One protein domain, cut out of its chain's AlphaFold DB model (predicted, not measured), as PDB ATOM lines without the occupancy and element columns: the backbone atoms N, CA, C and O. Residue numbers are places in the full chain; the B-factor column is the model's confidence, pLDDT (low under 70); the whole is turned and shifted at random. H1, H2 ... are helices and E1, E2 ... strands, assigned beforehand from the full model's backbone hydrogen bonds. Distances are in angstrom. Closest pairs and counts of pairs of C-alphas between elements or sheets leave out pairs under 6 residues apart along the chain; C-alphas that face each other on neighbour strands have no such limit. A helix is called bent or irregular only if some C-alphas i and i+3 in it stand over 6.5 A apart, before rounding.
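What this domain is: This is residues 109 to 285 of the 528 residues of the protein "FGE-sulfatase domain-containing protein" of Planctomycetes bacterium (UniProt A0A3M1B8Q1). Helix H2 runs through the core, with H3 folded back beside it; residues 234 to 242 of H5 pack on residues 164 to 168 of H2 at a steep tilt, H7 lies side by side with H5 and runs the opposite way, and the strand hairpin E1 and E2 covers another side of H2. H1 packs on the first residues of H2, H4 crosses H3, and H6 lies near the last residues of H5. The 177 printed residues include seven named helices and two strands, in the order H1 E1 E2 H2 H3 H4 H5 H6 H7; the class is mostly helix, with one antiparallel sheet, E1 - E2. The whole is compact, with a radius of gyration of the C-alphas of 16.8 A and spans of 47 by 39 by 32 A.

Where its parts are: H1, residues 112 to 121, begins at C-alpha 112 (184.701, 155.274, 211.705). E1 is residues 128 to 135, 20.7 A, and E2 138 to 145, 21.8 A. H2 is 152 to 168, 24.1 A; H3 181 to 195, 21.1 A; H4 212 to 218; H5 224 to 245, 31.4 A. H6, 248 to 255, is irregular: C-alphas 249 and 252 are 7.0 A apart. H7, 262 to 276, 21.1 A, ends at C-alpha 276 (198.915, 157.881, 194.818).

How they stand to each other: H1 touches the hub H2 about perpendicular, at 80 degrees; their closest C-alphas, Trp 115 and Phe 152, are 5.4 A apart. E1 and E2 form an antiparallel hairpin, with N 133 and O 140 2.8 A apart, within hydrogen-bond range. H2 and H3, a helical hairpin, touch at a shallow tilt of 19 degrees, closest at C-alphas 161 and 189, 6.7 A. H3 touches H4, closest at C-alphas 187 and 217, 5.2 A. H5 touches H7 at a shallow tilt of 17 degrees, opposite ways, closest at C-alphas 228 and 271, 5.7 A. Residues 164 to 168 of H2 touch H5, closest at C-alphas 167 and 241, 5.9 A. H2 and H7 only just touch, with 3 pairs of C-alphas within 8 A. H6 is close to H5 but not clearly touching. Every O i to N i+4 pair is within hydrogen-bond range in H1, H2, H3, H4, H5 and H7; H6 has 2 of 4.

The domain as a whole: The two C-alphas farthest apart, Asp 205 and Arg 249, are 48.3 A apart. The printed part has no cut; the links H2 to H3 and H3 to H4 are long. Residues 204 to 207 are under pLDDT 70.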
ATOM      1  N   PHE A 109     191.741 149.889 211.169       95.50
ATOM      2  CA  PHE A 109     192.222 151.232 211.502       95.50
ATOM      3  C   PHE A 109     191.438 152.356 210.809       95.50
ATOM      4  O   PHE A 109     191.404 153.473 211.316       95.50
ATOM      5  N   ASP A 110     190.801 152.073 209.674       95.25
ATOM      6  CA  ASP A 110     190.026 153.059 208.920       95.25
ATOM      7  C   ASP A 110     188.549 153.093 209.360       95.25
ATOM      8  O   ASP A 110     187.799 153.939 208.886       95.25
ATOM      9  N   ASN A 111     188.139 152.235 210.306       94.75
ATOM     10  CA  ASN A 111     186.753 152.105 210.755       94.75
ATOM     11  C   ASN A 111     186.258 153.358 211.526       94.75
ATOM     12  O   ASN A 111     186.760 153.642 212.620       94.75
ATOM     13  N   PRO A 112     185.216 154.066 211.052       95.31
ATOM     14  CA  PRO A 112     184.701 155.274 211.705       95.31
ATOM     15  C   PRO A 112     184.028 154.986 213.059       95.31
ATOM     16  O   PRO A 112     184.112 155.801 213.987       95.31
ATOM     17  N   HIS A 113     183.429 153.801 213.243       95.19
ATOM     18  CA  HIS A 113     182.842 153.397 214.527       95.19
ATOM     19  C   HIS A 113     183.898 153.300 215.629       95.19
ATOM     20  O   HIS A 113     183.626 153.687 216.765       95.19
ATOM     21  N   LEU A 114     185.107 152.830 215.304       96.31
ATOM     22  CA  LEU A 114     186.216 152.744 216.256       96.31
ATOM     23  C   LEU A 114     186.561 154.129 216.810       96.31
ATOM     24  O   LEU A 114     186.634 154.325 218.025       96.31
ATOM     25  N   TRP A 115     186.757 155.100 215.921       97.44
ATOM     26  CA  TRP A 115     187.201 156.438 216.304       97.44
ATOM     27  C   TRP A 115     186.122 157.235 217.031       97.44
ATOM     28  O   TRP A 115     186.444 157.987 217.956       97.44
ATOM     29  N   ARG A 116     184.850 157.036 216.673       96.50
ATOM     30  CA  ARG A 116     183.712 157.604 217.403       96.50
ATOM     31  C   ARG A 116     183.549 156.981 218.787       96.50
ATOM     32  O   ARG A 116     183.366 157.721 219.752       96.50
ATOM     33  N   TYR A 117     183.680 155.657 218.900       96.94
ATOM     34  CA  TYR A 117     183.610 154.945 220.178       96.94
ATOM     35  C   TYR A 117     184.699 155.423 221.148       96.94
ATOM     36  O   TYR A 117     184.415 155.732 222.304       96.94
ATOM     37  N   ILE A 118     185.943 155.571 220.677       96.31
ATOM     38  CA  ILE A 118     187.037 156.094 221.512       96.31
ATOM     39  C   ILE A 118     186.749 157.528 221.965       96.31
ATOM     40  O   ILE A 118     186.919 157.854 223.141       96.31
ATOM     41  N   TRP A 119     186.348 158.397 221.036       95.50
ATOM     42  CA  TRP A 119     186.150 159.818 221.316       95.50
ATOM     43  C   TRP A 119     184.965 160.058 222.256       95.50
ATOM     44  O   TRP A 119     185.112 160.704 223.298       95.50
ATOM     45  N   THR A 120     183.805 159.498 221.913       91.62
ATOM     46  CA  THR A 120     182.526 159.787 222.565       91.62
ATOM     47  C   THR A 120     182.223 158.796 223.684       91.62
ATOM     48  O   THR A 120     182.039 159.207 224.830       91.62
ATOM     49  N   ASP A 121     182.222 157.498 223.388       91.44
ATOM     50  CA  ASP A 121     181.643 156.487 224.283       91.44
ATOM     51  C   ASP A 121     182.587 156.113 225.433       91.44
ATOM     52  O   ASP A 121     182.149 155.938 226.571       91.44
ATOM     53  N   LEU A 122     183.900 156.074 225.176       92.06
ATOM     54  CA  LEU A 122     184.917 155.936 226.226       92.06
ATOM     55  C   LEU A 122     185.202 157.251 226.975       92.06
ATOM     56  O   LEU A 122     186.005 157.264 227.908       92.06
ATOM     57  N   ASN A 123     184.547 158.355 226.596       89.19
ATOM     58  CA  ASN A 123     184.683 159.674 227.217       89.19
ATOM     59  C   ASN A 123     186.131 160.228 227.222       89.19
ATOM     60  O   ASN A 123     186.552 160.954 228.135       89.19
ATOM     61  N   HIS A 124     186.909 159.908 226.182       91.81
ATOM     62  CA  HIS A 124     188.259 160.448 226.001       91.81
ATOM     63  C   HIS A 124     188.298 161.795 225.269       91.81
ATOM     64  O   HIS A 124     189.358 162.424 225.269       91.81
ATOM     65  N   ARG A 125     187.162 162.288 224.746       94.25
ATOM     66  CA  ARG A 125     187.045 163.597 224.081       94.25
ATOM     67  C   ARG A 125     187.694 164.743 224.852       94.25
ATOM     68  O   ARG A 125     187.637 164.813 226.084       94.25
ATOM     69  N   ILE A 126     188.270 165.679 224.116       93.12
ATOM     70  CA  ILE A 126     188.719 166.969 224.643       93.12
ATOM     71  C   ILE A 126     187.658 167.987 224.250       93.12
ATOM     72  O   ILE A 126     187.208 167.962 223.113       93.12
ATOM     73  N   ALA A 127     187.228 168.834 225.185       91.69
ATOM     74  CA  ALA A 127     186.272 169.897 224.874       91.69
ATOM     75  C   ALA A 127     186.994 171.120 224.301       91.69
ATOM     76  O   ALA A 127     186.684 171.557 223.201       91.69
ATOM     77  N   SER A 128     187.999 171.615 225.022       93.62
ATOM     78  CA  SER A 128     188.848 172.712 224.569       93.62
ATOM     79  C   SER A 128     190.259 172.614 225.154       93.62
ATOM     80  O   SER A 128     190.528 171.819 226.061       93.62
ATOM     81  N   LEU A 129     191.190 173.398 224.617       93.81
ATOM     82  CA  LEU A 129     192.535 173.578 225.151       93.81
ATOM     83  C   LEU A 129     192.888 175.067 225.124       93.81
ATOM     84  O   LEU A 129     192.854 175.684 224.065       93.81
ATOM     85  N   HIS A 130     193.287 175.615 226.270       92.62
ATOM     86  CA  HIS A 130     193.789 176.983 226.377       92.62
ATOM     87  C   HIS A 130     195.314 176.972 226.410       92.62
ATOM     88  O   HIS A 130     195.928 176.248 227.199       92.62
ATOM     89  N   LEU A 131     195.938 177.755 225.532       91.94
ATOM     90  CA  LEU A 131     197.385 177.853 225.420       91.94
ATOM     91  C   LEU A 131     197.813 179.320 225.384       91.94
ATOM     92  O   LEU A 131     197.462 180.030 224.441       91.94
ATOM     93  N   PRO A 132     198.674 179.770 226.312       92.12
ATOM     94  CA  PRO A 132     199.295 181.075 226.177       92.12
ATOM     95  C   PRO A 132     200.296 181.048 225.015       92.12
ATOM     96  O   PRO A 132     201.212 180.218 224.973       92.12
ATOM     97  N   ILE A 133     200.140 181.964 224.059       92.56
ATOM     98  CA  ILE A 133     201.025 182.102 222.901       92.56
ATOM     99  C   ILE A 133     201.635 183.497 222.855       92.56
ATOM    100  O   ILE A 133     200.962 184.502 223.051       92.56
ATOM    101  N   GLN A 134     202.932 183.554 222.569       89.56
ATOM    102  CA  GLN A 134     203.632 184.816 222.360       89.56
ATOM    103  C   GLN A 134     203.432 185.273 220.907       89.56
ATOM    104  O   GLN A 134     203.774 184.525 219.983       89.56
ATOM    105  N   ILE A 135     202.914 186.486 220.709       89.81
ATOM    106  CA  ILE A 135     202.783 187.166 219.414       89.81
ATOM    107  C   ILE A 135     203.471 188.528 219.538       89.81
ATOM    108  O   ILE A 135     202.975 189.435 220.200       89.81
ATOM    109  N   GLY A 136     204.651 188.671 218.928       88.38
ATOM    110  CA  GLY A 136     205.490 189.849 219.160       88.38
ATOM    111  C   GLY A 136     205.849 189.974 220.645       88.38
ATOM    112  O   GLY A 136     206.434 189.055 221.218       88.38
ATOM    113  N   GLU A 137     205.476 191.088 221.271       90.81
ATOM    114  CA  GLU A 137     205.683 191.340 222.706       90.81
ATOM    115  C   GLU A 137     204.477 190.945 223.576       90.81
ATOM    116  O   GLU A 137     204.601 190.881 224.799       90.81
ATOM    117  N   GLU A 138     203.342 190.586 222.974       94.62
ATOM    118  CA  GLU A 138     202.108 190.260 223.693       94.62
ATOM    119  C   GLU A 138     201.960 188.755 223.946       94.62
ATOM    120  O   GLU A 138     202.282 187.918 223.098       94.62
ATOM    121  N   LEU A 139     201.432 188.416 225.126       94.75
ATOM    122  CA  LEU A 139     200.992 187.066 225.462       94.75
ATOM    123  C   LEU A 139     199.473 186.998 225.283       94.75
ATOM    124  O   LEU A 139     198.734 187.675 225.997       94.75
ATOM    125  N   VAL A 140     199.018 186.190 224.332       95.19
ATOM    126  CA  VAL A 140     197.602 186.030 223.984       95.19
ATOM    127  C   VAL A 140     197.147 184.635 224.397       95.19
ATOM    128  O   VAL A 140     197.866 183.665 224.158       95.19
ATOM    129  N   ASP A 141     195.967 184.525 225.006       94.75
ATOM    130  CA  ASP A 141     195.336 183.222 225.230       94.75
ATOM    131  C   ASP A 141     194.745 182.707 223.913       94.75
ATOM    132  O   ASP A 141     193.976 183.403 223.246       94.75
ATOM    133  N   PHE A 142     195.159 181.512 223.503       95.50
ATOM    134  CA  PHE A 142     194.698 180.857 222.289       95.50
ATOM    135  C   PHE A 142     193.893 179.621 222.665       95.50
ATOM    136  O   PHE A 142     194.429 178.690 223.266       95.50
ATOM    137  N   GLU A 143     192.620 179.626 222.289       95.75
ATOM    138  CA  GLU A 143     191.698 178.525 222.529       95.75
ATOM    139  C   GLU A 143     191.601 177.626 221.293       95.75
ATOM    140  O   GLU A 143     191.366 178.092 220.176       95.75
ATOM    141  N   GLU A 144     191.779 176.328 221.508       96.25
ATOM    142  CA  GLU A 144     191.433 175.274 220.562       96.25
ATOM    143  C   GLU A 144     190.096 174.666 221.009       96.25
ATOM    144  O   GLU A 144     190.036 174.069 222.083       96.25
ATOM    145  N   ASP A 145     189.034 174.823 220.218       95.81
ATOM    146  CA  ASP A 145     187.700 174.273 220.503       95.81
ATOM    147  C   ASP A 145     187.451 173.001 219.684       95.81
ATOM    148  O   ASP A 145     187.521 173.012 218.457       95.81
ATOM    149  N   TYR A 146     187.137 171.912 220.381       96.00
ATOM    150  CA  TYR A 146     186.863 170.584 219.831       96.00
ATOM    151  C   TYR A 146     185.444 170.105 220.166       96.00
ATOM    152  O   TYR A 146     185.110 168.939 219.953       96.00
ATOM    153  N   SER A 147     184.599 170.974 220.728       93.69
ATOM    154  CA  SER A 147     183.256 170.623 221.203       93.69
ATOM    155  C   SER A 147     182.313 170.147 220.095       93.69
ATOM    156  O   SER A 147     181.389 169.380 220.368       93.69
ATOM    157  N   HIS A 148     182.569 170.568 218.856       93.25
ATOM    158  CA  HIS A 148     181.842 170.149 217.661       93.25
ATOM    159  C   HIS A 148     182.297 168.782 217.130       93.25
ATOM    160  O   HIS A 148     181.526 168.126 216.435       93.25
ATOM    161  N   CYS A 149     183.508 168.327 217.475       95.12
ATOM    162  CA  CYS A 149     184.063 167.099 216.922       95.12
ATOM    163  C   CYS A 149     183.331 165.858 217.451       95.12
ATOM    164  O   CYS A 149     183.168 165.663 218.661       95.12
ATOM    165  N   THR A 150     182.971 164.962 216.539       93.88
ATOM    166  CA  THR A 150     182.243 163.716 216.828       93.88
ATOM    167  C   THR A 150     183.140 162.479 216.826       93.88
ATOM    168  O   THR A 150     182.780 161.442 217.392       93.88
ATOM    169  N   SER A 151     184.332 162.589 216.238       96.06
ATOM    170  CA  SER A 151     185.329 161.522 216.163       96.06
ATOM    171  C   SER A 151     186.727 162.024 216.524       96.06
ATOM    172  O   SER A 151     187.032 163.215 216.434       96.06
ATOM    173  N   PHE A 152     187.617 161.095 216.885       97.62
ATOM    174  CA  PHE A 152     189.035 161.414 217.061       97.62
ATOM    175  C   PHE A 152     189.674 161.936 215.769       97.62
ATOM    176  O   PHE A 152     190.508 162.831 215.838       97.62
ATOM    177  N   VAL A 153     189.314 161.383 214.608       98.06
ATOM    178  CA  VAL A 153     189.944 161.742 213.329       98.06
ATOM    179  C   VAL A 153     189.669 163.205 212.993       98.06
ATOM    180  O   VAL A 153     190.590 163.939 212.644       98.06
ATOM    181  N   GLU A 154     188.425 163.640 213.186       97.25
ATOM    182  CA  GLU A 154     188.015 165.036 213.054       97.25
ATOM    183  C   GLU A 154     188.801 165.937 214.018       97.25
ATOM    184  O   GLU A 154     189.493 166.858 213.582       97.25
ATOM    185  N   ALA A 155     188.814 165.603 215.313       97.88
ATOM    186  CA  ALA A 155     189.558 166.364 216.315       97.88
ATOM    187  C   ALA A 155     191.070 166.406 216.036       97.88
ATOM    188  O   ALA A 155     191.730 167.417 216.274       97.88
ATOM    189  N   TYR A 156     191.642 165.321 215.512       98.44
ATOM    190  CA  TYR A 156     193.040 165.262 215.113       98.44
ATOM    191  C   TYR A 156     193.321 166.258 213.986       98.44
ATOM    192  O   TYR A 156     194.243 167.064 214.125       98.44
ATOM    193  N   VAL A 157     192.516 166.260 212.917       98.31
ATOM    194  CA  VAL A 157     192.646 167.208 211.797       98.31
ATOM    195  C   VAL A 157     192.502 168.652 212.283       98.31
ATOM    196  O   VAL A 157     193.355 169.485 211.964       98.31
ATOM    197  N   GLU A 158     191.516 168.929 213.135       97.94
ATOM    198  CA  GLU A 158     191.330 170.237 213.771       97.94
ATOM    199  C   GLU A 158     192.545 170.648 214.616       97.94
ATOM    200  O   GLU A 158     193.022 171.778 214.526       97.94
ATOM    201  N   SER A 159     193.161 169.719 215.349       98.00
ATOM    202  CA  SER A 159     194.372 170.014 216.130       98.00
ATOM    203  C   SER A 159     195.573 170.391 215.257       98.00
ATOM    204  O   SER A 159     196.431 171.188 215.657       98.00
ATOM    205  N   ILE A 160     195.641 169.842 214.038       98.38
ATOM    206  CA  ILE A 160     196.630 170.227 213.032       98.38
ATOM    207  C   ILE A 160     196.283 171.619 212.479       98.38
ATOM    208  O   ILE A 160     197.204 172.424 212.325       98.38
ATOM    209  N   ARG A 161     194.999 171.941 212.251       98.44
ATOM    210  CA  ARG A 161     194.536 173.280 211.830       98.44
ATOM    211  C   ARG A 161     194.919 174.346 212.850       98.44
ATOM    212  O   ARG A 161     195.605 175.307 212.497       98.44
ATOM    213  N   PHE A 162     194.569 174.137 214.116       97.94
ATOM    214  CA  PHE A 162     194.904 175.044 215.209       97.94
ATOM    215  C   PHE A 162     196.417 175.246 215.349       97.94
ATOM    216  O   PHE A 162     196.880 176.375 215.517       97.94
ATOM    217  N   GLU A 163     197.225 174.191 215.195       97.00
ATOM    218  CA  GLU A 163     198.685 174.329 215.186       97.00
ATOM    219  C   GLU A 163     199.183 175.214 214.039       97.00
ATOM    220  O   GLU A 163     200.095 176.021 214.248       97.00
ATOM    221  N   VAL A 164     198.607 175.069 212.841       97.94
ATOM    222  CA  VAL A 164     198.946 175.906 211.685       97.94
ATOM    223  C   VAL A 164     198.612 177.362 211.962       97.94
ATOM    224  O   VAL A 164     199.487 178.218 211.829       97.94
ATOM    225  N   GLU A 165     197.387 177.645 212.401       97.06
ATOM    226  CA  GLU A 165     196.937 178.999 212.733       97.06
ATOM    227  C   GLU A 165     197.822 179.636 213.797       97.06
ATOM    228  O   GLU A 165     198.332 180.745 213.617       97.06
ATOM    229  N   ARG A 166     198.081 178.897 214.878       95.69
ATOM    230  CA  ARG A 166     198.949 179.324 215.969       95.69
ATOM    231  C   ARG A 166     200.348 179.674 215.477       95.69
ATOM    232  O   ARG A 166     200.888 180.712 215.850       95.69
ATOM    233  N   LYS A 167     200.953 178.825 214.639       95.62
ATOM    234  CA  LYS A 167     202.301 179.058 214.101       95.62
ATOM    235  C   LYS A 167     202.333 180.207 213.105       95.62
ATOM    236  O   LYS A 167     203.322 180.934 213.073       95.62
ATOM    237  N   PHE A 168     201.278 180.397 212.324       95.75
ATOM    238  CA  PHE A 168     201.193 181.484 211.355       95.75
ATOM    239  C   PHE A 168     200.928 182.839 212.003       95.75
ATOM    240  O   PHE A 168     201.448 183.827 211.511       95.75
ATOM    241  N   ARG A 169     200.251 182.908 213.154       93.56
ATOM    242  CA  ARG A 169     200.155 184.155 213.940       93.56
ATOM    243  C   ARG A 169     201.507 184.652 214.468       93.56
ATOM    244  O   ARG A 169     201.635 185.821 214.808       93.56
ATOM    245  N   GLN A 170     202.513 183.779 214.545       90.94
ATOM    246  CA  GLN A 170     203.848 184.105 215.063       90.94
ATOM    247  C   GLN A 170     204.807 184.634 213.990       90.94
ATOM    248  O   GLN A 170     205.904 185.077 214.328       90.94
ATOM    249  N   ILE A 171     204.435 184.568 212.708       93.88
ATOM    250  CA  ILE A 171     205.297 184.963 211.589       93.88
ATOM    251  C   ILE A 171     204.513 185.717 210.516       93.88
ATOM    252  O   ILE A 171     203.305 185.581 210.387       93.88
ATOM    253  N   GLU A 172     205.215 186.468 209.674       92.56
ATOM    254  CA  GLU A 172     204.602 187.034 208.476       92.56
ATOM    255  C   GLU A 172     204.455 185.950 207.395       92.56
ATOM    256  O   GLU A 172     205.441 185.361 206.929       92.56
ATOM    257  N   VAL A 173     203.212 185.678 206.997       93.19
ATOM    258  CA  VAL A 173     202.868 184.750 205.914       93.19
ATOM    259  C   VAL A 173     202.172 185.549 204.810       93.19
ATOM    260  O   VAL A 173     201.123 186.136 205.069       93.19
ATOM    261  N   PRO A 174     202.727 185.611 203.587       92.19
ATOM    262  CA  PRO A 174     202.109 186.369 202.509       92.19
ATOM    263  C   PRO A 174     200.774 185.749 202.077       92.19
ATOM    264  O   PRO A 174     200.485 184.578 202.324       92.19
ATOM    265  N   CYS A 175     199.941 186.538 201.403       87.50
ATOM    266  CA  CYS A 175     198.768 185.991 200.726       87.50
ATOM    267  C   CYS A 175     199.199 185.169 199.506       87.50
ATOM    268  O   CYS A 175     200.256 185.415 198.911       87.50
ATOM    269  N   ARG A 176     198.365 184.205 199.109       86.69
ATOM    270  CA  ARG A 176     198.620 183.365 197.940       86.69
ATOM    271  C   ARG A 176     197.497 183.519 196.920       86.69
ATOM    272  O   ARG A 176     196.392 183.026 197.115       86.69
ATOM    273  N   GLY A 177     197.802 184.169 195.799       87.88
ATOM    274  CA  GLY A 177     196.790 184.492 194.794       87.88
ATOM    275  C   GLY A 177     195.751 185.459 195.365       87.88
ATOM    276  O   GLY A 177     196.124 186.464 195.963       87.88
ATOM    277  N   ASN A 178     194.469 185.136 195.193       89.31
ATOM    278  CA  ASN A 178     193.351 185.964 195.659       89.31
ATOM    279  C   ASN A 178     192.773 185.515 197.010       89.31
ATOM    280  O   ASN A 178     191.809 186.120 197.466       89.31
ATOM    281  N   LEU A 179     193.315 184.455 197.618       90.31
ATOM    282  CA  LEU A 179     192.828 183.942 198.895       90.31
ATOM    283  C   LEU A 179     193.591 184.586 200.049       90.31
ATOM    284  O   LEU A 179     194.826 184.681 200.037       90.31
ATOM    285  N   THR A 180     192.841 184.984 201.070       93.00
ATOM    286  CA  THR A 180     193.390 185.312 202.383       93.00
ATOM    287  C   THR A 180     193.998 184.063 203.026       93.00
ATOM    288  O   THR A 180     193.704 182.927 202.650       93.00
ATOM    289  N   LEU A 181     194.860 184.258 204.028       93.62
ATOM    290  CA  LEU A 181     195.448 183.137 204.759       93.62
ATOM    291  C   LEU A 181     194.381 182.274 205.448       93.62
ATOM    292  O   LEU A 181     194.486 181.052 205.421       93.62
ATOM    293  N   THR A 182     193.352 182.904 206.018       94.44
ATOM    294  CA  THR A 182     192.224 182.217 206.660       94.44
ATOM    295  C   THR A 182     191.455 181.358 205.662       94.44
ATOM    296  O   THR A 182     191.271 180.173 205.915       94.44
ATOM    297  N   GLU A 183     191.086 181.906 204.497       94.19
ATOM    298  CA  GLU A 183     190.405 181.135 203.444       94.19
ATOM    299  C   GLU A 183     191.270 179.977 202.943       94.19
ATOM    300  O   GLU A 183     190.758 178.900 202.658       94.19
ATOM    301  N   LEU A 184     192.589 180.173 202.849       95.06
ATOM    302  CA  LEU A 184     193.510 179.129 202.415       95.06
ATOM    303  C   LEU A 184     193.609 177.986 203.440       95.06
ATOM    304  O   LEU A 184     193.638 176.819 203.049       95.06
ATOM    305  N   ILE A 185     193.653 178.310 204.738       96.88
ATOM    306  CA  ILE A 185     193.610 177.324 205.829       96.88
ATOM    307  C   ILE A 185     192.275 176.580 205.783       96.88
ATOM    308  O   ILE A 185     192.276 175.358 205.668       96.88
ATOM    309  N   GLN A 186     191.154 177.301 205.789       96.06
ATOM    310  CA  GLN A 186     189.819 176.705 205.760       96.06
ATOM    311  C   GLN A 186     189.640 175.791 204.543       96.06
ATOM    312  O   GLN A 186     189.218 174.648 204.686       96.06
ATOM    313  N   ARG A 187     190.059 176.242 203.354       95.25
ATOM    314  CA  ARG A 187     190.004 175.455 202.118       95.25
ATOM    315  C   ARG A 187     190.776 174.137 202.224       95.25
ATOM    316  O   ARG A 187     190.253 173.098 201.823       95.25
ATOM    317  N   LEU A 188     192.011 174.170 202.732       96.50
ATOM    318  CA  LEU A 188     192.830 172.963 202.864       96.50
ATOM    319  C   LEU A 188     192.231 171.997 203.890       96.50
ATOM    320  O   LEU A 188     192.108 170.813 203.602       96.50
ATOM    321  N   PHE A 189     191.860 172.484 205.075       97.50
ATOM    322  CA  PHE A 189     191.389 171.621 206.161       97.50
ATOM    323  C   PHE A 189     189.986 171.060 205.916       97.50
ATOM    324  O   PHE A 189     189.758 169.890 206.214       97.50
ATOM    325  N   ALA A 190     189.112 171.804 205.242       95.69
ATOM    326  CA  ALA A 190     187.849 171.268 204.751       95.69
ATOM    327  C   ALA A 190     188.081 170.116 203.749       95.69
ATOM    328  O   ALA A 190     187.436 169.071 203.839       95.69
ATOM    329  N   LEU A 191     189.059 170.245 202.836       95.31
ATOM    330  CA  LEU A 191     189.434 169.149 201.934       95.31
ATOM    331  C   LEU A 191     190.012 167.948 202.699       95.31
ATOM    332  O   LEU A 191     189.710 166.812 202.341       95.31
ATOM    333  N   LEU A 192     190.836 168.172 203.730       96.31
ATOM    334  CA  LEU A 192     191.375 167.095 204.570       96.31
ATOM    335  C   LEU A 192     190.248 166.294 205.237       96.31
ATOM    336  O   LEU A 192     190.257 165.067 205.144       96.31
ATOM    337  N   LEU A 193     189.274 166.972 205.851       95.94
ATOM    338  CA  LEU A 193     188.101 166.338 206.461       95.94
ATOM    339  C   LEU A 193     187.287 165.561 205.423       95.94
ATOM    340  O   LEU A 193     187.023 164.377 205.612       95.94
ATOM    341  N   TYR A 194     186.982 166.180 204.279       94.12
ATOM    342  CA  TYR A 194     186.258 165.524 203.187       94.12
ATOM    343  C   TYR A 194     186.963 164.260 202.686       94.12
ATOM    344  O   TYR A 194     186.341 163.238 202.406       94.12
ATOM    345  N   LYS A 195     188.286 164.315 202.551       94.19
ATOM    346  CA  LYS A 195     189.096 163.193 202.075       94.19
ATOM    347  C   LYS A 195     189.197 162.063 203.090       94.19
ATOM    348  O   LYS A 195     189.346 160.924 202.674       94.19
ATOM    349  N   LEU A 196     189.102 162.359 204.382       95.44
ATOM    350  CA  LEU A 196     189.121 161.369 205.462       95.44
ATOM    351  C   LEU A 196     187.713 160.937 205.901       95.44
ATOM    352  O   LEU A 196     187.583 160.264 206.921       95.44
ATOM    353  N   ARG A 197     186.666 161.313 205.151       93.75
ATOM    354  CA  ARG A 197     185.259 161.098 205.520       93.75
ATOM    355  C   ARG A 197     184.923 159.646 205.851       93.75
ATOM    356  O   ARG A 197     184.194 159.431 206.807       93.75
ATOM    357  N   ASP A 198     185.515 158.671 205.166       92.44
ATOM    358  CA  ASP A 198     185.239 157.248 205.412       92.44
ATOM    359  C   ASP A 198     185.735 156.781 206.791       92.44
ATOM    360  O   ASP A 198     185.217 155.821 207.346       92.44
ATOM    361  N   SER A 199     186.698 157.490 207.389       94.62
ATOM    362  CA  SER A 199     187.165 157.247 208.762       94.62
ATOM    363  C   SER A 199     186.523 158.172 209.802       94.62
ATOM    364  O   SER A 199     186.864 158.088 210.984       94.62
ATOM    365  N   ILE A 200     185.612 159.057 209.384       94.62
ATOM    366  CA  ILE A 200     184.919 160.031 210.244       94.62
ATOM    367  C   ILE A 200     183.417 159.717 210.324       94.62
ATOM    368  O   ILE A 200     182.863 159.615 211.420       94.62
ATOM    369  N   LEU A 201     182.760 159.589 209.173       91.88
ATOM    370  CA  LEU A 201     181.321 159.408 209.034       91.88
ATOM    371  C   LEU A 201     180.931 157.942 209.176       91.88
ATOM    372  O   LEU A 201     181.578 157.063 208.624       91.88
ATOM    373  N   LEU A 202     179.831 157.689 209.889       87.81
ATOM    374  CA  LEU A 202     179.234 156.351 209.956       87.81
ATOM    375  C   LEU A 202     178.488 155.998 208.664       87.81
ATOM    376  O   LEU A 202     178.498 154.848 208.243       87.81
ATOM    377  N   GLU A 203     177.854 156.996 208.051       83.75
ATOM    378  CA  GLU A 203     177.149 156.890 206.777       83.75
ATOM    379  C   GLU A 203     177.739 157.962 205.844       83.75
ATOM    380  O   GLU A 203     177.756 159.136 206.219       83.75
ATOM    381  N   PRO A 204     178.292 157.596 204.675       65.94
ATOM    382  CA  PRO A 204     179.113 158.486 203.849       65.94
ATOM    383  C   PRO A 204     178.326 159.539 203.041       65.94
ATOM    384  O   PRO A 204     178.836 160.020 202.028       65.94
ATOM    385  N   ASP A 205     177.117 159.924 203.460       66.94
ATOM    386  CA  ASP A 205     176.356 160.969 202.771       66.94
ATOM    387  C   ASP A 205     177.155 162.289 202.771       66.94
ATOM    388  O   ASP A 205     177.526 162.839 203.810       66.94
ATOM    389  N   GLU A 206     177.471 162.774 201.562       56.78
ATOM    390  CA  GLU A 206     178.574 163.704 201.249       56.78
ATOM    391  C   GLU A 206     178.472 165.120 201.867       56.78
ATOM    392  O   GLU A 206     179.337 165.961 201.608       56.78
ATOM    393  N   TYR A 207     177.449 165.409 202.677       56.03
ATOM    394  CA  TYR A 207     177.052 166.778 203.036       56.03
ATOM    395  C   TYR A 207     176.993 167.088 204.537       56.03
ATOM    396  O   TYR A 207     176.841 168.256 204.884       56.03
ATOM    397  N   ASP A 208     177.168 166.111 205.430       71.88
ATOM    398  CA  ASP A 208     177.022 166.369 206.873       71.88
ATOM    399  C   ASP A 208     178.286 166.947 207.536       71.88
ATOM    400  O   ASP A 208     178.193 167.582 208.586       71.88
ATOM    401  N   LEU A 209     179.472 166.767 206.936       80.12
ATOM    402  CA  LEU A 209     180.734 167.258 207.517       80.12
ATOM    403  C   LEU A 209     181.029 168.728 207.237       80.12
ATOM    404  O   LEU A 209     181.780 169.341 207.989       80.12
ATOM    405  N   LEU A 210     180.535 169.260 206.120       87.19
ATOM    406  CA  LEU A 210     180.979 170.545 205.591       87.19
ATOM    407  C   LEU A 210     179.798 171.462 205.336       87.19
ATOM    408  O   LEU A 210     178.791 171.058 204.760       87.19
ATOM    409  N   ASN A 211     179.958 172.734 205.682       90.44
ATOM    410  CA  ASN A 211     178.981 173.747 205.313       90.44
ATOM    411  C   ASN A 211     179.130 174.176 203.834       90.44
ATOM    412  O   ASN A 211     180.123 173.897 203.158       90.44
ATOM    413  N   GLU A 212     178.136 174.903 203.318       89.75
ATOM    414  CA  GLU A 212     178.110 175.380 201.924       89.75
ATOM    415  C   GLU A 212     179.333 176.230 201.535       89.75
ATOM    416  O   GLU A 212     179.797 176.194 200.391       89.75
ATOM    417  N   GLU A 213     179.883 177.002 202.475       91.38
ATOM    418  CA  GLU A 213     181.066 177.821 202.222       91.38
ATOM    419  C   GLU A 213     182.324 176.962 202.061       91.38
ATOM    420  O   GLU A 213     183.107 177.182 201.134       91.38
ATOM    421  N   GLU A 214     182.491 175.949 202.906       92.19
ATOM    422  CA  GLU A 214     183.582 174.979 202.824       92.19
ATOM    423  C   GLU A 214     183.512 174.169 201.531       92.19
ATOM    424  O   GLU A 214     184.511 174.056 200.819       92.19
ATOM    425  N   LEU A 215     182.320 173.699 201.154       90.38
ATOM    426  CA  LEU A 215     182.103 173.021 199.877       90.38
ATOM    427  C   LEU A 215     182.469 173.924 198.693       90.38
ATOM    428  O   LEU A 215     183.150 173.485 197.761       90.38
ATOM    429  N   ARG A 216     182.072 175.202 198.726       92.12
ATOM    430  CA  ARG A 216     182.457 176.193 197.709       92.12
ATOM    431  C   ARG A 216     183.978 176.366 197.635       92.12
ATOM    432  O   ARG A 216     184.519 176.436 196.529       92.12
ATOM    433  N   LEU A 217     184.664 176.437 198.778       91.25
ATOM    434  CA  LEU A 217     186.121 176.571 198.846       91.25
ATOM    435  C   LEU A 217     186.830 175.337 198.285       91.25
ATOM    436  O   LEU A 217     187.731 175.492 197.461       91.25
ATOM    437  N   ILE A 218     186.423 174.123 198.660       91.69
ATOM    438  CA  ILE A 218     187.039 172.886 198.155       91.69
ATOM    439  C   ILE A 218     186.819 172.752 196.646       91.69
ATOM    440  O   ILE A 218     187.766 172.461 195.919       91.69
ATOM    441  N   ARG A 219     185.609 173.049 196.147       90.31
ATOM    442  CA  ARG A 219     185.282 173.046 194.705       90.31
ATOM    443  C   ARG A 219     186.124 174.030 193.882       90.31
ATOM    444  O   ARG A 219     186.121 173.948 192.657       90.31
ATOM    445  N   SER A 220     186.842 174.955 194.524       90.12
ATOM    446  CA  SER A 220     187.798 175.826 193.833       90.12
ATOM    447  C   SER A 220     189.083 175.111 193.403       90.12
ATOM    448  O   SER A 220     189.744 175.608 192.489       90.12
ATOM    449  N   TYR A 221     189.423 173.964 194.011       91.75
ATOM    450  CA  TYR A 221     190.565 173.156 193.589       91.75
ATOM    451  C   TYR A 221     190.317 172.548 192.212       91.75
ATOM    452  O   TYR A 221     189.317 171.869 191.984       91.75
ATOM    453  N   ARG A 222     191.255 172.768 191.288       89.19
ATOM    454  CA  ARG A 222     191.135 172.272 189.905       89.19
ATOM    455  C   ARG A 222     191.863 170.959 189.662       89.19
ATOM    456  O   ARG A 222     191.568 170.280 188.684       89.19
ATOM    457  N   SER A 223     192.839 170.631 190.506       90.25
ATOM    458  CA  SER A 223     193.632 169.411 190.384       90.25
ATOM    459  C   SER A 223     194.356 169.063 191.687       90.25
ATOM    460  O   SER A 223     194.516 169.908 192.574       90.25
ATOM    461  N   ALA A 224     194.840 167.821 191.793       90.19
ATOM    462  CA  ALA A 224     195.652 167.374 192.923       90.19
ATOM    463  C   ALA A 224     196.971 168.164 193.048       90.19
ATOM    464  O   ALA A 224     197.470 168.367 194.158       90.19
ATOM    465  N   GLU A 225     197.525 168.665 191.938       92.19
ATOM    466  CA  GLU A 225     198.726 169.505 191.944       92.19
ATOM    467  C   GLU A 225     198.496 170.839 192.659       92.19
ATOM    468  O   GLU A 225     199.401 171.305 193.352       92.19
ATOM    469  N   GLU A 226     197.308 171.445 192.540       93.38
ATOM    470  CA  GLU A 226     196.974 172.683 193.257       93.38
ATOM    471  C   GLU A 226     196.972 172.448 194.775       93.38
ATOM    472  O   GLU A 226     197.609 173.198 195.519       93.38
ATOM    473  N   VAL A 227     196.358 171.348 195.223       93.88
ATOM    474  CA  VAL A 227     196.346 170.935 196.635       93.88
ATOM    475  C   VAL A 227     197.764 170.653 197.133       93.88
ATOM    476  O   VAL A 227     198.182 171.150 198.179       93.88
ATOM    477  N   CYS A 228     198.549 169.894 196.363       95.69
ATOM    478  CA  CYS A 228     199.952 169.621 196.671       95.69
ATOM    479  C   CYS A 228     200.765 170.912 196.798       95.69
ATOM    480  O   CYS A 228     201.629 171.020 197.671       95.69
ATOM    481  N   SER A 229     200.473 171.892 195.943       95.81
ATOM    482  CA  SER A 229     201.106 173.200 195.979       95.81
ATOM    483  C   SER A 229     200.766 173.950 197.265       95.81
ATOM    484  O   SER A 229     201.642 174.602 197.836       95.81
ATOM    485  N   ASP A 230     199.518 173.897 197.733       96.00
ATOM    486  CA  ASP A 230     199.097 174.469 199.021       96.00
ATOM    487  C   ASP A 230     199.780 173.787 200.195       96.00
ATOM    488  O   ASP A 230     200.344 174.463 201.051       96.00
ATOM    489  N   ILE A 231     199.859 172.462 200.193       97.81
ATOM    490  CA  ILE A 231     200.592 171.739 201.232       97.81
ATOM    491  C   ILE A 231     202.072 172.160 201.266       97.81
ATOM    492  O   ILE A 231     202.618 172.409 202.344       97.81
ATOM    493  N   ASP A 232     202.724 172.290 200.106       98.12
ATOM    494  CA  ASP A 232     204.115 172.753 200.026       98.12
ATOM    495  C   ASP A 232     204.280 174.175 200.566       98.12
ATOM    496  O   ASP A 232     205.241 174.456 201.293       98.12
ATOM    497  N   TYR A 233     203.321 175.055 200.267       97.50
ATOM    498  CA  TYR A 233     203.260 176.402 200.819       97.50
ATOM    499  C   TYR A 233     203.181 176.366 202.349       97.50
ATOM    500  O   TYR A 233     204.013 176.973 203.025       97.50
ATOM    501  N   PHE A 234     202.267 175.577 202.916       97.94
ATOM    502  CA  PHE A 234     202.106 175.469 204.367       97.94
ATOM    503  C   PHE A 234     203.368 174.912 205.016       97.94
ATOM    504  O   PHE A 234     203.906 175.504 205.951       97.94
ATOM    505  N   CYS A 235     203.905 173.816 204.481       98.12
ATOM    506  CA  CYS A 235     205.134 173.207 204.973       98.12
ATOM    507  C   CYS A 235     206.331 174.163 204.938       98.12
ATOM    508  O   CYS A 235     207.162 174.127 205.849       98.12
ATOM    509  N   LEU A 236     206.441 175.021 203.920       97.38
ATOM    510  CA  LEU A 236     207.503 176.022 203.837       97.38
ATOM    511  C   LEU A 236     207.428 177.024 204.997       97.38
ATOM    512  O   LEU A 236     208.438 177.253 205.670       97.38
ATOM    513  N   TYR A 237     206.257 177.613 205.244       97.88
ATOM    514  CA  TYR A 237     206.095 178.638 206.283       97.88
ATOM    515  C   TYR A 237     206.065 178.045 207.693       97.88
ATOM    516  O   TYR A 237     206.693 178.599 208.595       97.88
ATOM    517  N   LEU A 238     205.488 176.857 207.875       97.69
ATOM    518  CA  LEU A 238     205.567 176.118 209.135       97.69
ATOM    519  C   LEU A 238     207.015 175.813 209.513       97.69
ATOM    520  O   LEU A 238     207.409 176.021 210.657       97.69
ATOM    521  N   LYS A 239     207.855 175.377 208.563       97.12
ATOM    522  CA  LYS A 239     209.289 175.164 208.827       97.12
ATOM    523  C   LYS A 239     209.981 176.441 209.305       97.12
ATOM    524  O   LYS A 239     210.821 176.354 210.199       97.12
ATOM    525  N   LYS A 240     209.637 177.608 208.746       96.38
ATOM    526  CA  LYS A 240     210.167 178.904 209.209       96.38
ATOM    527  C   LYS A 240     209.717 179.204 210.642       96.38
ATOM    528  O   LYS A 240     210.572 179.490 211.474       96.38
ATOM    529  N   ALA A 241     208.423 179.064 210.937       95.75
ATOM    530  CA  ALA A 241     207.875 179.281 212.278       95.75
ATOM    531  C   ALA A 241     208.508 178.339 213.318       95.75
ATOM    532  O   ALA A 241     208.965 178.777 214.372       95.75
ATOM    533  N   TYR A 242     208.622 177.043 213.008       95.94
ATOM    534  CA  TYR A 242     209.267 176.082 213.904       95.94
ATOM    535  C   TYR A 242     210.747 176.390 214.125       95.94
ATOM    536  O   TYR A 242     211.210 176.295 215.255       95.94
ATOM    537  N   LEU A 243     211.493 176.806 213.097       95.44
ATOM    538  CA  LEU A 243     212.906 177.173 213.251       95.44
ATOM    539  C   LEU A 243     213.133 178.357 214.198       95.44
ATOM    540  O   LEU A 243     214.201 178.428 214.803       95.44
ATOM    541  N   GLN A 244     212.164 179.266 214.318       92.75
ATOM    542  CA  GLN A 244     212.236 180.389 215.256       92.75
ATOM    543  C   GLN A 244     211.920 179.967 216.698       92.75
ATOM    544  O   GLN A 244     212.486 180.529 217.630       92.75
ATOM    545  N   ALA A 245     211.049 178.969 216.879       90.12
ATOM    546  CA  ALA A 245     210.566 178.540 218.192       90.12
ATOM    547  C   ALA A 245     211.321 177.339 218.794       90.12
ATOM    548  O   ALA A 245     211.222 177.088 219.993       90.12
ATOM    549  N   ILE A 246     212.024 176.549 217.979       92.31
ATOM    550  CA  ILE A 246     212.641 175.297 218.427       92.31
ATOM    551  C   ILE A 246     213.905 175.541 219.267       92.31
ATOM    552  O   ILE A 246     214.690 176.452 219.000       92.31
ATOM    553  N   ASP A 247     214.142 174.680 220.261       90.19
ATOM    554  CA  ASP A 247     215.376 174.682 221.052       90.19
ATOM    555  C   ASP A 247     216.615 174.621 220.140       90.19
ATOM    556  O   ASP A 247     216.682 173.825 219.195       90.19
ATOM    557  N   LYS A 248     217.634 175.434 220.454       91.38
ATOM    558  CA  LYS A 248     218.879 175.540 219.675       91.38
ATOM    559  C   LYS A 248     219.534 174.184 219.398       91.38
ATOM    560  O   LYS A 248     220.091 173.988 218.318       91.38
ATOM    561  N   ARG A 249     219.443 173.234 220.336       87.81
ATOM    562  CA  ARG A 249     220.002 171.876 220.215       87.81
ATOM    563  C   ARG A 249     219.314 171.052 219.125       87.81
ATOM    564  O   ARG A 249     219.942 170.182 218.527       87.81
ATOM    565  N   LEU A 250     218.046 171.341 218.837       90.44
ATOM    566  CA  LEU A 250     217.223 170.608 217.876       90.44
ATOM    567  C   LEU A 250     217.199 171.245 216.480       90.44
ATOM    568  O   LEU A 250     216.752 170.595 215.539       90.44
ATOM    569  N   ILE A 251     217.737 172.459 216.299       93.31
ATOM    570  CA  ILE A 251     217.772 173.142 214.991       93.31
ATOM    571  C   ILE A 251     218.457 172.281 213.919       93.31
ATOM    572  O   ILE A 251     217.934 172.129 212.816       93.31
ATOM    573  N   SER A 252     219.637 171.726 214.218       93.69
ATOM    574  CA  SER A 252     220.393 170.907 213.256       93.69
ATOM    575  C   SER A 252     219.668 169.589 212.926       93.69
ATOM    576  O   SER A 252     219.423 169.348 211.740       93.69
ATOM    577  N   PRO A 253     219.223 168.785 213.917       91.00
ATOM    578  CA  PRO A 253     218.357 167.631 213.667       91.00
ATOM    579  C   PRO A 253     217.086 167.958 212.870       91.00
ATOM    580  O   PRO A 253     216.732 167.217 211.955       91.00
ATOM    581  N   PHE A 254     216.410 169.072 213.165       93.56
ATOM    582  CA  PHE A 254     215.197 169.493 212.458       93.56
ATOM    583  C   PHE A 254     215.478 169.819 210.988       93.56
ATOM    584  O   PHE A 254     214.815 169.289 210.099       93.56
ATOM    585  N   LYS A 255     216.527 170.607 210.701       93.31
ATOM    586  CA  LYS A 255     216.945 170.918 209.320       93.31
ATOM    587  C   LYS A 255     217.317 169.670 208.516       93.31
ATOM    588  O   LYS A 255     217.092 169.642 207.311       93.31
ATOM    589  N   LYS A 256     217.867 168.645 209.174       92.19
ATOM    590  CA  LYS A 256     218.221 167.351 208.567       92.19
ATOM    591  C   LYS A 256     217.044 166.369 208.467       92.19
ATOM    592  O   LYS A 256     217.236 165.261 207.981       92.19
ATOM    593  N   GLY A 257     215.851 166.732 208.950       88.12
ATOM    594  CA  GLY A 257     214.676 165.851 208.975       88.12
ATOM    595  C   GLY A 257     214.735 164.727 210.020       88.12
ATOM    596  O   GLY A 257     213.910 163.816 209.987       88.12
ATOM    597  N   GLN A 258     215.695 164.781 210.947       87.44
ATOM    598  CA  GLN A 258     215.852 163.818 212.042       87.44
ATOM    599  C   GLN A 258     214.891 164.124 213.198       87.44
ATOM    600  O   GLN A 258     214.353 163.215 213.821       87.44
ATOM    601  N   HIS A 259     214.620 165.408 213.452       89.00
ATOM    602  CA  HIS A 259     213.564 165.828 214.369       89.00
ATOM    603  C   HIS A 259     212.284 166.115 213.577       89.00
ATOM    604  O   HIS A 259     212.188 167.131 212.891       89.00
ATOM    605  N   ARG A 260     211.318 165.195 213.642       90.81
ATOM    606  CA  ARG A 260     210.025 165.308 212.952       90.81
ATOM    607  C   ARG A 260     208.985 165.986 213.842       90.81
ATOM    608  O   ARG A 260     208.880 165.662 215.024       90.81
ATOM    609  N   VAL A 261     208.192 166.874 213.246       92.88
ATOM    610  CA  VAL A 261     207.046 167.547 213.879       92.88
ATOM    611  C   VAL A 261     205.756 167.003 213.268       92.88
ATOM    612  O   VAL A 261     205.720 166.787 212.055       92.88
ATOM    613  N   GLU A 262     204.725 166.778 214.090       94.19
ATOM    614  CA  GLU A 262     203.471 166.125 213.671       94.19
ATOM    615  C   GLU A 262     202.850 166.783 212.446       94.19
ATOM    616  O   GLU A 262     202.730 166.146 211.413       94.19
ATOM    617  N   THR A 263     202.559 168.080 212.537       96.69
ATOM    618  CA  THR A 263     201.864 168.865 211.512       96.69
ATOM    619  C   THR A 263     202.558 168.781 210.159       96.69
ATOM    620  O   THR A 263     201.921 168.521 209.145       96.69
ATOM    621  N   LEU A 264     203.887 168.922 210.138       97.25
ATOM    622  CA  LEU A 264     204.667 168.772 208.908       97.25
ATOM    623  C   LEU A 264     204.614 167.337 208.374       97.25
ATOM    624  O   LEU A 264     204.487 167.139 207.171       97.25
ATOM    625  N   THR A 265     204.722 166.349 209.262       96.44
ATOM    626  CA  THR A 265     204.727 164.927 208.892       96.44
ATOM    627  C   THR A 265     203.376 164.515 208.310       96.44
ATOM    628  O   THR A 265     203.340 163.906 207.244       96.44
ATOM    629  N   PHE A 266     202.280 164.892 208.966       97.75
ATOM    630  CA  PHE A 266     200.919 164.620 208.525       97.75
ATOM    631  C   PHE A 266     200.636 165.242 207.156       97.75
ATOM    632  O   PHE A 266     200.292 164.521 206.225       97.75
ATOM    633  N   LEU A 267     200.885 166.549 206.987       98.19
ATOM    634  CA  LEU A 267     200.663 167.233 205.709       98.19
ATOM    635  C   LEU A 267     201.477 166.598 204.568       98.19
ATOM    636  O   LEU A 267     200.967 166.396 203.469       98.19
ATOM    637  N   GLN A 268     202.732 166.218 204.824       97.69
ATOM    638  CA  GLN A 268     203.569 165.538 203.831       97.69
ATOM    639  C   GLN A 268     203.066 164.133 203.476       97.69
ATOM    640  O   GLN A 268     203.137 163.741 202.310       97.69
ATOM    641  N   ARG A 269     202.561 163.371 204.452       97.31
ATOM    642  CA  ARG A 269     201.953 162.056 204.199       97.31
ATOM    643  C   ARG A 269     200.649 162.190 203.428       97.31
ATOM    644  O   ARG A 269     200.448 161.454 202.469       97.31
ATOM    645  N   PHE A 270     199.827 163.173 203.779       97.06
ATOM    646  CA  PHE A 270     198.599 163.476 203.057       97.06
ATOM    647  C   PHE A 270     198.885 163.843 201.598       97.06
ATOM    648  O   PHE A 270     198.310 163.253 200.689       97.06
ATOM    649  N   LYS A 271     199.870 164.718 201.352       97.06
ATOM    650  CA  LYS A 271     200.362 165.010 199.997       97.06
ATOM    651  C   LYS A 271     200.766 163.739 199.247       97.06
ATOM    652  O   LYS A 271     200.418 163.580 198.085       97.06
ATOM    653  N   LYS A 272     201.513 162.837 199.893       96.25
ATOM    654  CA  LYS A 272     201.915 161.567 199.277       96.25
ATOM    655  C   LYS A 272     200.692 160.717 198.909       96.25
ATOM    656  O   LYS A 272     200.646 160.211 197.796       96.25
ATOM    657  N   ALA A 273     199.707 160.611 199.800       94.81
ATOM    658  CA  ALA A 273     198.476 159.866 199.546       94.81
ATOM    659  C   ALA A 273     197.670 160.447 198.368       94.81
ATOM    660  O   ALA A 273     197.194 159.687 197.532       94.81
ATOM    661  N   LEU A 274     197.598 161.778 198.237       92.69
ATOM    662  CA  LEU A 274     196.978 162.438 197.077       92.69
ATOM    663  C   LEU A 274     197.698 162.134 195.756       92.69
ATOM    664  O   LEU A 274     197.066 162.054 194.714       92.69
ATOM    665  N   LEU A 275     199.023 161.979 195.773       93.12
ATOM    666  CA  LEU A 275     199.777 161.636 194.563       93.12
ATOM    667  C   LEU A 275     199.600 160.164 194.154       93.12
ATOM    668  O   LEU A 275     199.798 159.835 192.988       93.12
ATOM    669  N   GLU A 276     199.246 159.285 195.095       91.56
ATOM    670  CA  GLU A 276     198.915 157.881 194.818       91.56
ATOM    671  C   GLU A 276     197.498 157.719 194.244       91.56
ATOM    672  O   GLU A 276     197.254 156.760 193.514       91.56
ATOM    673  N   ASN A 277     196.583 158.651 194.539       85.81
ATOM    674  CA  ASN A 277     195.227 158.686 193.993       85.81
ATOM    675  C   ASN A 277     194.898 160.092 193.443       85.81
ATOM    676  O   ASN A 277     194.484 160.963 194.213       85.81
ATOM    677  N   PRO A 278     195.084 160.326 192.129       77.38
ATOM    678  CA  PRO A 278     195.004 161.660 191.537       77.38
ATOM    679  C   PRO A 278     193.589 162.250 191.501       77.38
ATOM    680  O   PRO A 278     193.459 163.439 191.209       77.38
ATOM    681  N   ASP A 279     192.542 161.470 191.791       83.31
ATOM    682  CA  ASP A 279     191.194 162.013 191.948       83.31
ATOM    683  C   ASP A 279     191.158 162.937 193.185       83.31
ATOM    684  O   ASP A 279     191.320 162.472 194.317       83.31
ATOM    685  N   PRO A 280     190.918 164.254 193.022       74.50
ATOM    686  CA  PRO A 280     190.890 165.214 194.120       74.50
ATOM    687  C   PRO A 280     189.675 165.072 195.048       74.50
ATOM    688  O   PRO A 280     189.625 165.799 196.035       74.50
ATOM    689  N   PHE A 281     188.772 164.108 194.829       81.31
ATOM    690  CA  PHE A 281     187.606 163.838 195.684       81.31
ATOM    691  C   PHE A 281     187.514 162.394 196.212       81.31
ATOM    692  O   PHE A 281     186.848 162.164 197.227       81.31
ATOM    693  N   ALA A 282     188.242 161.442 195.621       88.81
ATOM    694  CA  ALA A 282     188.328 160.075 196.145       88.81
ATOM    695  C   ALA A 282     188.846 160.048 197.598       88.81
ATOM    696  O   ALA A 282     189.759 160.818 197.918       88.81
ATOM    697  N   PRO A 283     188.288 159.213 198.487       92.25
ATOM    698  CA  PRO A 283     188.694 159.170 199.885       92.25
ATOM    699  C   PRO A 283     190.155 158.720 200.040       92.25
ATOM    700  O   PRO A 283     190.754 158.080 199.172       92.25
ATOM    701  N   VAL A 284     190.758 159.107 201.159       94.06
ATOM    702  CA  VAL A 284     192.106 158.728 201.572       94.06
ATOM    703  C   VAL A 284     191.973 157.897 202.838       94.06
ATOM    704  O   VAL A 284     191.462 158.376 203.842       94.06
ATOM    705  N   SER A 285     192.486 156.670 202.803       94.75
ATOM    706  CA  SER A 285     192.589 155.821 203.993       94.75
ATOM    707  C   SER A 285     193.416 156.516 205.082       94.75
ATOM    708  O   SER A 285     194.529 157.006 204.831       94.75
TER     709      SER A 285